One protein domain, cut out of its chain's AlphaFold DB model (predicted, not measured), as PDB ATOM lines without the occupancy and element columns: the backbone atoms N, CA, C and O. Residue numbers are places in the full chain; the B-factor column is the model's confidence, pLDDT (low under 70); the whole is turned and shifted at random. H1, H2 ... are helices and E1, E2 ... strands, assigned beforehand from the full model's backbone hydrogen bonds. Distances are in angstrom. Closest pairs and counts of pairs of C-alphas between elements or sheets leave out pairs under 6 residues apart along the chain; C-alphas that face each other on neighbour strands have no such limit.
ATOM      1  N   ILE A   5     174.007 160.137 162.839       56.94
ATOM      2  CA  ILE A   5     172.898 160.328 161.897       56.94
ATOM      3  C   ILE A   5     171.810 161.250 162.475       56.94
ATOM      4  O   ILE A   5     171.231 162.037 161.729       56.94
ATOM      5  N   ALA A   6     171.531 161.189 163.784       58.78
ATOM      6  CA  ALA A   6     170.535 162.059 164.416       58.78
ATOM      7  C   ALA A   6     170.975 163.531 164.384       58.78
ATOM      8  O   ALA A   6     170.189 164.393 164.008       58.78
ATOM      9  N   ALA A   7     172.258 163.803 164.640       66.94
ATOM     10  CA  ALA A   7     172.797 165.164 164.622       66.94
ATOM     11  C   ALA A   7     172.746 165.823 163.226       66.94
ATOM     12  O   ALA A   7     172.513 167.021 163.116       66.94
ATOM     13  N   ILE A   8     172.929 165.056 162.144       70.69
ATOM     14  CA  ILE A   8     172.841 165.582 160.765       70.69
ATOM     15  C   ILE A   8     171.388 165.867 160.359       70.69
ATOM     16  O   ILE A   8     171.134 166.789 159.580       70.69
ATOM     17  N   ARG A   9     170.423 165.097 160.882       71.56
ATOM     18  CA  ARG A   9     168.992 165.351 160.656       71.56
ATOM     19  C   ARG A   9     168.532 166.652 161.298       71.56
ATOM     20  O   ARG A   9     167.768 167.373 160.669       71.56
ATOM     21  N   ASP A  10     169.031 166.971 162.487       76.69
ATOM     22  CA  ASP A  10     168.708 168.231 163.168       76.69
ATOM     23  C   ASP A  10     169.144 169.445 162.321       76.69
ATOM     24  O   ASP A  10     168.414 170.427 162.176       76.69
ATOM     25  N   LEU A  11     170.273 169.318 161.618       81.94
ATOM     26  CA  LEU A  11     170.782 170.328 160.688       81.94
ATOM     27  C   LEU A  11     170.065 170.365 159.328       81.94
ATOM     28  O   LEU A  11     170.534 171.063 158.426       81.94
ATOM     29  N   GLN A  12     168.959 169.638 159.145       89.56
ATOM     30  CA  GLN A  12     168.176 169.716 157.916       89.56
ATOM     31  C   GLN A  12     167.677 171.154 157.697       89.56
ATOM     32  O   GLN A  12     166.915 171.664 158.522       89.56
ATOM     33  N   PRO A  13     168.048 171.809 156.581       91.06
ATOM     34  CA  PRO A  13     167.572 173.152 156.293       91.06
ATOM     35  C   PRO A  13     166.064 173.143 156.024       91.06
ATOM     36  O   PRO A  13     165.584 172.435 155.137       91.06
ATOM     37  N   ILE A  14     165.322 173.975 156.748       92.50
ATOM     38  CA  ILE A  14     163.886 174.198 156.560       92.50
ATOM     39  C   ILE A  14     163.703 175.587 155.957       92.50
ATOM     40  O   ILE A  14     164.101 176.588 156.554       92.50
ATOM     41  N   ARG A  15     163.092 175.664 154.773       91.50
ATOM     42  CA  ARG A  15     162.827 176.934 154.087       91.50
ATOM     43  C   ARG A  15     161.416 177.432 154.374       91.50
ATOM     44  O   ARG A  15     160.453 176.691 154.178       91.50
ATOM     45  N   ARG A  16     161.292 178.696 154.784       93.44
ATOM     46  CA  ARG A  16     160.013 179.403 154.953       93.44
ATOM     47  C   ARG A  16     160.111 180.765 154.275       93.44
ATOM     48  O   ARG A  16     160.723 181.689 154.797       93.44
ATOM     49  N   GLY A  17     159.558 180.856 153.068       91.50
ATOM     50  CA  GLY A  17     159.780 182.005 152.187       91.50
ATOM     51  C   GLY A  17     161.267 182.163 151.845       91.50
ATOM     52  O   GLY A  17     161.901 181.230 151.335       91.50
ATOM     53  N   ASP A  18     161.815 183.333 152.166       89.38
ATOM     54  CA  ASP A  18     163.229 183.669 151.948       89.38
ATOM     55  C   ASP A  18     164.128 183.335 153.145       89.38
ATOM     56  O   ASP A  18     165.347 183.501 153.085       89.38
ATOM     57  N   GLU A  19     163.544 182.832 154.230       94.69
ATOM     58  CA  GLU A  19     164.254 182.499 155.457       94.69
ATOM     59  C   GLU A  19     164.570 181.002 155.525       94.69
ATOM     60  O   GLU A  19     163.815 180.147 155.045       94.69
ATOM     61  N   ILE A  20     165.709 180.686 156.140       94.31
ATOM     62  CA  ILE A  20     166.192 179.322 156.341       94.31
ATOM     63  C   ILE A  20     166.392 179.095 157.833       94.31
ATOM     64  O   ILE A  20     166.981 179.931 158.519       94.31
ATOM     65  N   PHE A  21     165.941 177.941 158.304       95.88
ATOM     66  CA  PHE A  21     166.034 177.513 159.692       95.88
ATOM     67  C   PHE A  21     166.674 176.128 159.781       95.88
ATOM     68  O   PHE A  21     166.653 175.364 158.816       95.88
ATOM     69  N   ILE A  22     167.208 175.804 160.952       93.00
ATOM     70  CA  ILE A  22     167.595 174.446 161.352       93.00
ATOM     71  C   ILE A  22     167.047 174.155 162.741       93.00
ATOM     72  O   ILE A  22     166.709 175.081 163.480       93.00
ATOM     73  N   THR A  23     167.011 172.879 163.108       91.44
ATOM     74  CA  THR A  23     166.804 172.492 164.501       91.44
ATOM     75  C   THR A  23     168.170 172.272 165.143       91.44
ATOM     76  O   THR A  23     169.014 171.565 164.608       91.44
ATOM     77  N   LEU A  24     168.430 172.881 166.292       85.94
ATOM     78  CA  LEU A  24     169.647 172.639 167.055       85.94
ATOM     79  C   LEU A  24     169.256 172.404 168.506       85.94
ATOM     80  O   LEU A  24     168.693 173.282 169.148       85.94
ATOM     81  N   ASN A  25     169.520 171.199 169.015       85.81
ATOM     82  CA  ASN A  25     169.124 170.790 170.368       85.81
ATOM     83  C   ASN A  25     167.614 170.953 170.651       85.81
ATOM     84  O   ASN A  25     167.219 171.243 171.776       85.81
ATOM     85  N   GLY A  26     166.768 170.768 169.632       85.88
ATOM     86  CA  GLY A  26     165.313 170.925 169.742       85.88
ATOM     87  C   GLY A  26     164.806 172.363 169.616       85.88
ATOM     88  O   GLY A  26     163.596 172.569 169.615       85.88
ATOM     89  N   GLU A  27     165.696 173.344 169.464       90.12
ATOM     90  CA  GLU A  27     165.326 174.734 169.205       90.12
ATOM     91  C   GLU A  27     165.446 175.072 167.726       90.12
ATOM     92  O   GLU A  27     166.359 174.624 167.032       90.12
ATOM     93  N   GLU A  28     164.527 175.898 167.240       92.56
ATOM     94  CA  GLU A  28     164.578 176.378 165.871       92.56
ATOM     95  C   GLU A  28     165.459 177.624 165.777       92.56
ATOM     96  O   GLU A  28     165.185 178.658 166.387       92.56
ATOM     97  N   VAL A  29     166.519 177.529 164.979       94.25
ATOM     98  CA  VAL A  29     167.488 178.607 164.802       94.25
ATOM     99  C   VAL A  29     167.382 179.146 163.385       94.25
ATOM    100  O   VAL A  29     167.631 178.432 162.411       94.25
ATOM    101  N   LYS A  30     167.044 180.433 163.269       96.31
ATOM    102  CA  LYS A  30     167.087 181.161 161.998       96.31
ATOM    103  C   LYS A  30     168.532 181.398 161.577       96.31
ATOM    104  O   LYS A  30     169.336 181.917 162.350       96.31
ATOM    105  N   LEU A  31     168.843 181.085 160.326       95.25
ATOM    106  CA  LEU A  31     170.156 181.313 159.743       95.25
ATOM    107  C   LEU A  31     170.213 182.661 159.021       95.25
ATOM    108  O   LEU A  31     169.285 183.060 158.315       95.25
ATOM    109  N   SER A  32     171.348 183.350 159.145       96.06
ATOM    110  CA  SER A  32     171.700 184.427 158.214       96.06
ATOM    111  C   SER A  32     171.929 183.870 156.799       96.06
ATOM    112  O   SER A  32     172.230 182.681 156.653       96.06
ATOM    113  N   PRO A  33     171.875 184.703 155.741       93.19
ATOM    114  CA  PRO A  33     172.098 184.240 154.368       93.19
ATOM    115  C   PRO A  33     173.418 183.476 154.173       93.19
ATOM    116  O   PRO A  33     173.447 182.454 153.489       93.19
ATOM    117  N   MET A  34     174.501 183.926 154.817       95.00
ATOM    118  CA  MET A  34     175.802 183.251 154.759       95.00
ATOM    119  C   MET A  34     175.764 181.882 155.449       95.00
ATOM    120  O   MET A  34     176.192 180.882 154.877       95.00
ATOM    121  N   GLN A  35     175.207 181.814 156.663       92.75
ATOM    122  CA  GLN A  35     175.073 180.548 157.390       92.75
ATOM    123  C   GLN A  35     174.194 179.554 156.627       92.75
ATOM    124  O   GLN A  35     174.543 178.383 156.530       92.75
ATOM    125  N   ALA A  36     173.098 180.024 156.031       92.75
ATOM    126  CA  ALA A  36     172.211 179.198 155.224       92.75
ATOM    127  C   ALA A  36     172.945 178.556 154.039       92.75
ATOM    128  O   ALA A  36     172.803 177.356 153.815       92.75
ATOM    129  N   GLN A  37     173.773 179.319 153.318       90.62
ATOM    130  CA  GLN A  37     174.574 178.779 152.215       90.62
ATOM    131  C   GLN A  37     175.565 177.706 152.682       90.62
ATOM    132  O   GLN A  37     175.695 176.672 152.025       90.62
ATOM    133  N   LEU A  38     176.248 177.933 153.807       90.38
ATOM    134  CA  LEU A  38     177.208 176.973 154.360       90.38
ATOM    135  C   LEU A  38     176.519 175.677 154.801       90.38
ATOM    136  O   LEU A  38     176.957 174.592 154.423       90.38
ATOM    137  N   VAL A  39     175.416 175.790 155.542       89.12
ATOM    138  CA  VAL A  39     174.664 174.634 156.041       89.12
ATOM    139  C   VAL A  39     174.042 173.848 154.891       89.12
ATOM    140  O   VAL A  39     174.164 172.629 154.873       89.12
ATOM    141  N   MET A  40     173.441 174.508 153.894       87.25
ATOM    142  CA  MET A  40     172.900 173.812 152.721       87.25
ATOM    143  C   MET A  40     173.970 173.002 151.986       87.25
ATOM    144  O   MET A  40     173.717 171.855 151.625       87.25
ATOM    145  N   ARG A  41     175.162 173.577 151.767       86.88
ATOM    146  CA  ARG A  41     176.267 172.872 151.099       86.88
ATOM    147  C   ARG A  41     176.719 171.660 151.903       86.88
ATOM    148  O   ARG A  41     176.747 170.565 151.355       86.88
ATOM    149  N   ALA A  42     176.998 171.853 153.191       84.44
ATOM    150  CA  ALA A  42     177.432 170.775 154.072       84.44
ATOM    151  C   ALA A  42     176.375 169.663 154.171       84.44
ATOM    152  O   ALA A  42     176.702 168.483 154.104       84.44
ATOM    153  N   TRP A  43     175.095 170.027 154.273       85.62
ATOM    154  CA  TRP A  43     174.007 169.059 154.349       85.62
ATOM    155  C   TRP A  43     173.874 168.252 153.055       85.62
ATOM    156  O   TRP A  43     173.780 167.030 153.115       85.62
ATOM    157  N   VAL A  44     173.926 168.898 151.884       84.06
ATOM    158  CA  VAL A  44     173.879 168.205 150.584       84.06
ATOM    159  C   VAL A  44     175.106 167.321 150.370       84.06
ATOM    160  O   VAL A  44     174.959 166.210 149.877       84.06
ATOM    161  N   GLU A  45     176.299 167.769 150.745       83.06
ATOM    162  CA  GLU A  45     177.521 166.969 150.619       83.06
ATOM    163  C   GLU A  45     177.444 165.695 151.470       83.06
ATOM    164  O   GLU A  45     177.692 164.595 150.980       83.06
ATOM    165  N   VAL A  46     177.010 165.828 152.723       79.81
ATOM    166  CA  VAL A  46     176.928 164.710 153.668       79.81
ATOM    167  C   VAL A  46     175.755 163.780 153.344       79.81
ATOM    168  O   VAL A  46     175.928 162.564 153.274       79.81
ATOM    169  N   VAL A  47     174.556 164.326 153.130       78.00
ATOM    170  CA  VAL A  47     173.343 163.535 152.872       78.00
ATOM    171  C   VAL A  47     173.310 163.043 151.430       78.00
ATOM    172  O   VAL A  47     173.081 161.861 151.201       78.00
ATOM    173  N   GLY A  48     173.587 163.903 150.454       71.94
ATOM    174  CA  GLY A  48     173.670 163.521 149.043       71.94
ATOM    175  C   GLY A  48     174.800 162.529 148.770       71.94
ATOM    176  O   GLY A  48     174.579 161.548 148.062       71.94
ATOM    177  N   GLY A  49     175.969 162.708 149.398       67.12
ATOM    178  CA  GLY A  49     177.052 161.722 149.360       67.12
ATOM    179  C   GLY A  49     176.640 160.374 149.962       67.12
ATOM    180  O   GLY A  49     176.917 159.326 149.378       67.12
ATOM    181  N   ALA A  50     175.900 160.387 151.075       61.84
ATOM    182  CA  ALA A  50     175.352 159.170 151.671       61.84
ATOM    183  C   ALA A  50     174.304 158.483 150.772       61.84
ATOM    184  O   ALA A  50     174.337 157.261 150.636       61.84
ATOM    185  N   PHE A  51     173.408 159.233 150.117       58.69
ATOM    186  CA  PHE A  51     172.427 158.675 149.175       58.69
ATOM    187  C   PHE A  51     173.091 158.073 147.929       58.69
ATOM    188  O   PHE A  51     172.719 156.975 147.522       58.69
ATOM    189  N   ALA A  52     174.100 158.736 147.354       57.84
ATOM    190  CA  ALA A  52     174.841 158.215 146.203       57.84
ATOM    191  C   ALA A  52     175.626 156.931 146.541       57.84
ATOM    192  O   ALA A  52     175.632 155.976 145.762       57.84
ATOM    193  N   ALA A  53     176.247 156.871 147.725       58.12
ATOM    194  CA  ALA A  53     176.939 155.672 148.200       58.12
ATOM    195  C   ALA A  53     175.978 154.491 148.437       58.12
ATOM    196  O   ALA A  53     176.324 153.341 148.167       58.12
ATOM    197  N   ILE A  54     174.760 154.773 148.916       56.09
ATOM    198  CA  ILE A  54     173.699 153.776 149.092       56.09
ATOM    199  C   ILE A  54     173.222 153.248 147.732       56.09
ATOM    200  O   ILE A  54     173.210 152.034 147.553       56.09
ATOM    201  N   ASP A  55     172.893 154.117 146.768       54.62
ATOM    202  CA  ASP A  55     172.443 153.703 145.424       54.62
ATOM    203  C   ASP A  55     173.471 152.796 144.730       54.62
ATOM    204  O   ASP A  55     173.122 151.759 144.174       54.62
ATOM    205  N   THR A  56     174.758 153.131 144.857       59.75
ATOM    206  CA  THR A  56     175.852 152.344 144.269       59.75
ATOM    207  C   THR A  56     175.936 150.933 144.864       59.75
ATOM    208  O   THR A  56     176.155 149.973 144.136       59.75
ATOM    209  N   LYS A  57     175.713 150.777 146.177       58.25
ATOM    210  CA  LYS A  57     175.808 149.482 146.875       58.25
ATOM    211  C   LYS A  57     174.659 148.515 146.552       58.25
ATOM    212  O   LYS A  57     174.840 147.313 146.692       58.25
ATOM    213  N   TYR A  58     173.482 149.016 146.173       57.81
ATOM    214  CA  TYR A  58     172.298 148.189 145.875       57.81
ATOM    215  C   TYR A  58     172.082 147.943 144.373       57.81
ATOM    216  O   TYR A  58     171.050 147.396 143.982       57.81
ATOM    217  N   ARG A  59     173.031 148.369 143.532       53.59
ATOM    218  CA  ARG A  59     173.001 148.185 142.074       53.59
ATOM    219  C   ARG A  59     173.922 147.060 141.582       53.59
ATOM    220  O   ARG A  59     173.912 146.773 140.386       53.59
TER     221      ARG A  59
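AT A GLANCE: This is residues 5 to 59 of the 60 residues of an uncharacterized protein of Ochrobactrum sp (UniProt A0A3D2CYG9). A small three-stranded sheet sits at one end of a long helix, H2, whose residues 33 to 40 pack on one face, making two layers; residues 48 to 57 stick out as an arm, and short H1 grazes the sheet. The printed part has 55 residues, with H1, E1, E2, E3 and H2 in chain order, class mixed; E1, E2, E3 form a meander, each strand the antiparallel neighbour of the one before. It is loose, radius of gyration of the C-alphas 12.8 A, spanning 39 by 21 by 16 A.

HOW THE PARTS SIT: H1, residues 5 to 10, only grazes the sheet. E1, residues 14 to 16, and E2, residues 19 to 24, form a hairpin, with N 14 and O 21 at 2.8 A. E2 and E3, residues 27 to 31, form another, with N 24 and O 27 at 2.8 A. H2, residues 33 to 57, is on the sheet over E2 and E3; its closest C-alphas to E2 are Ala 36 and Ile 20, 6.1 A. In H1 and H2 every O i to N i+4 pair is within hydrogen-bond range.

IN THESE COORDINATES: H1 begins at C-alpha 5 (172.898, 160.328, 161.897). H2 measures 35.7 A, ending at C-alpha 57 (175.808, 149.482, 146.875).

THE WHOLE: The printed part has no cut. Residues 5 to 7 and 49 to 59 have pLDDT under 70.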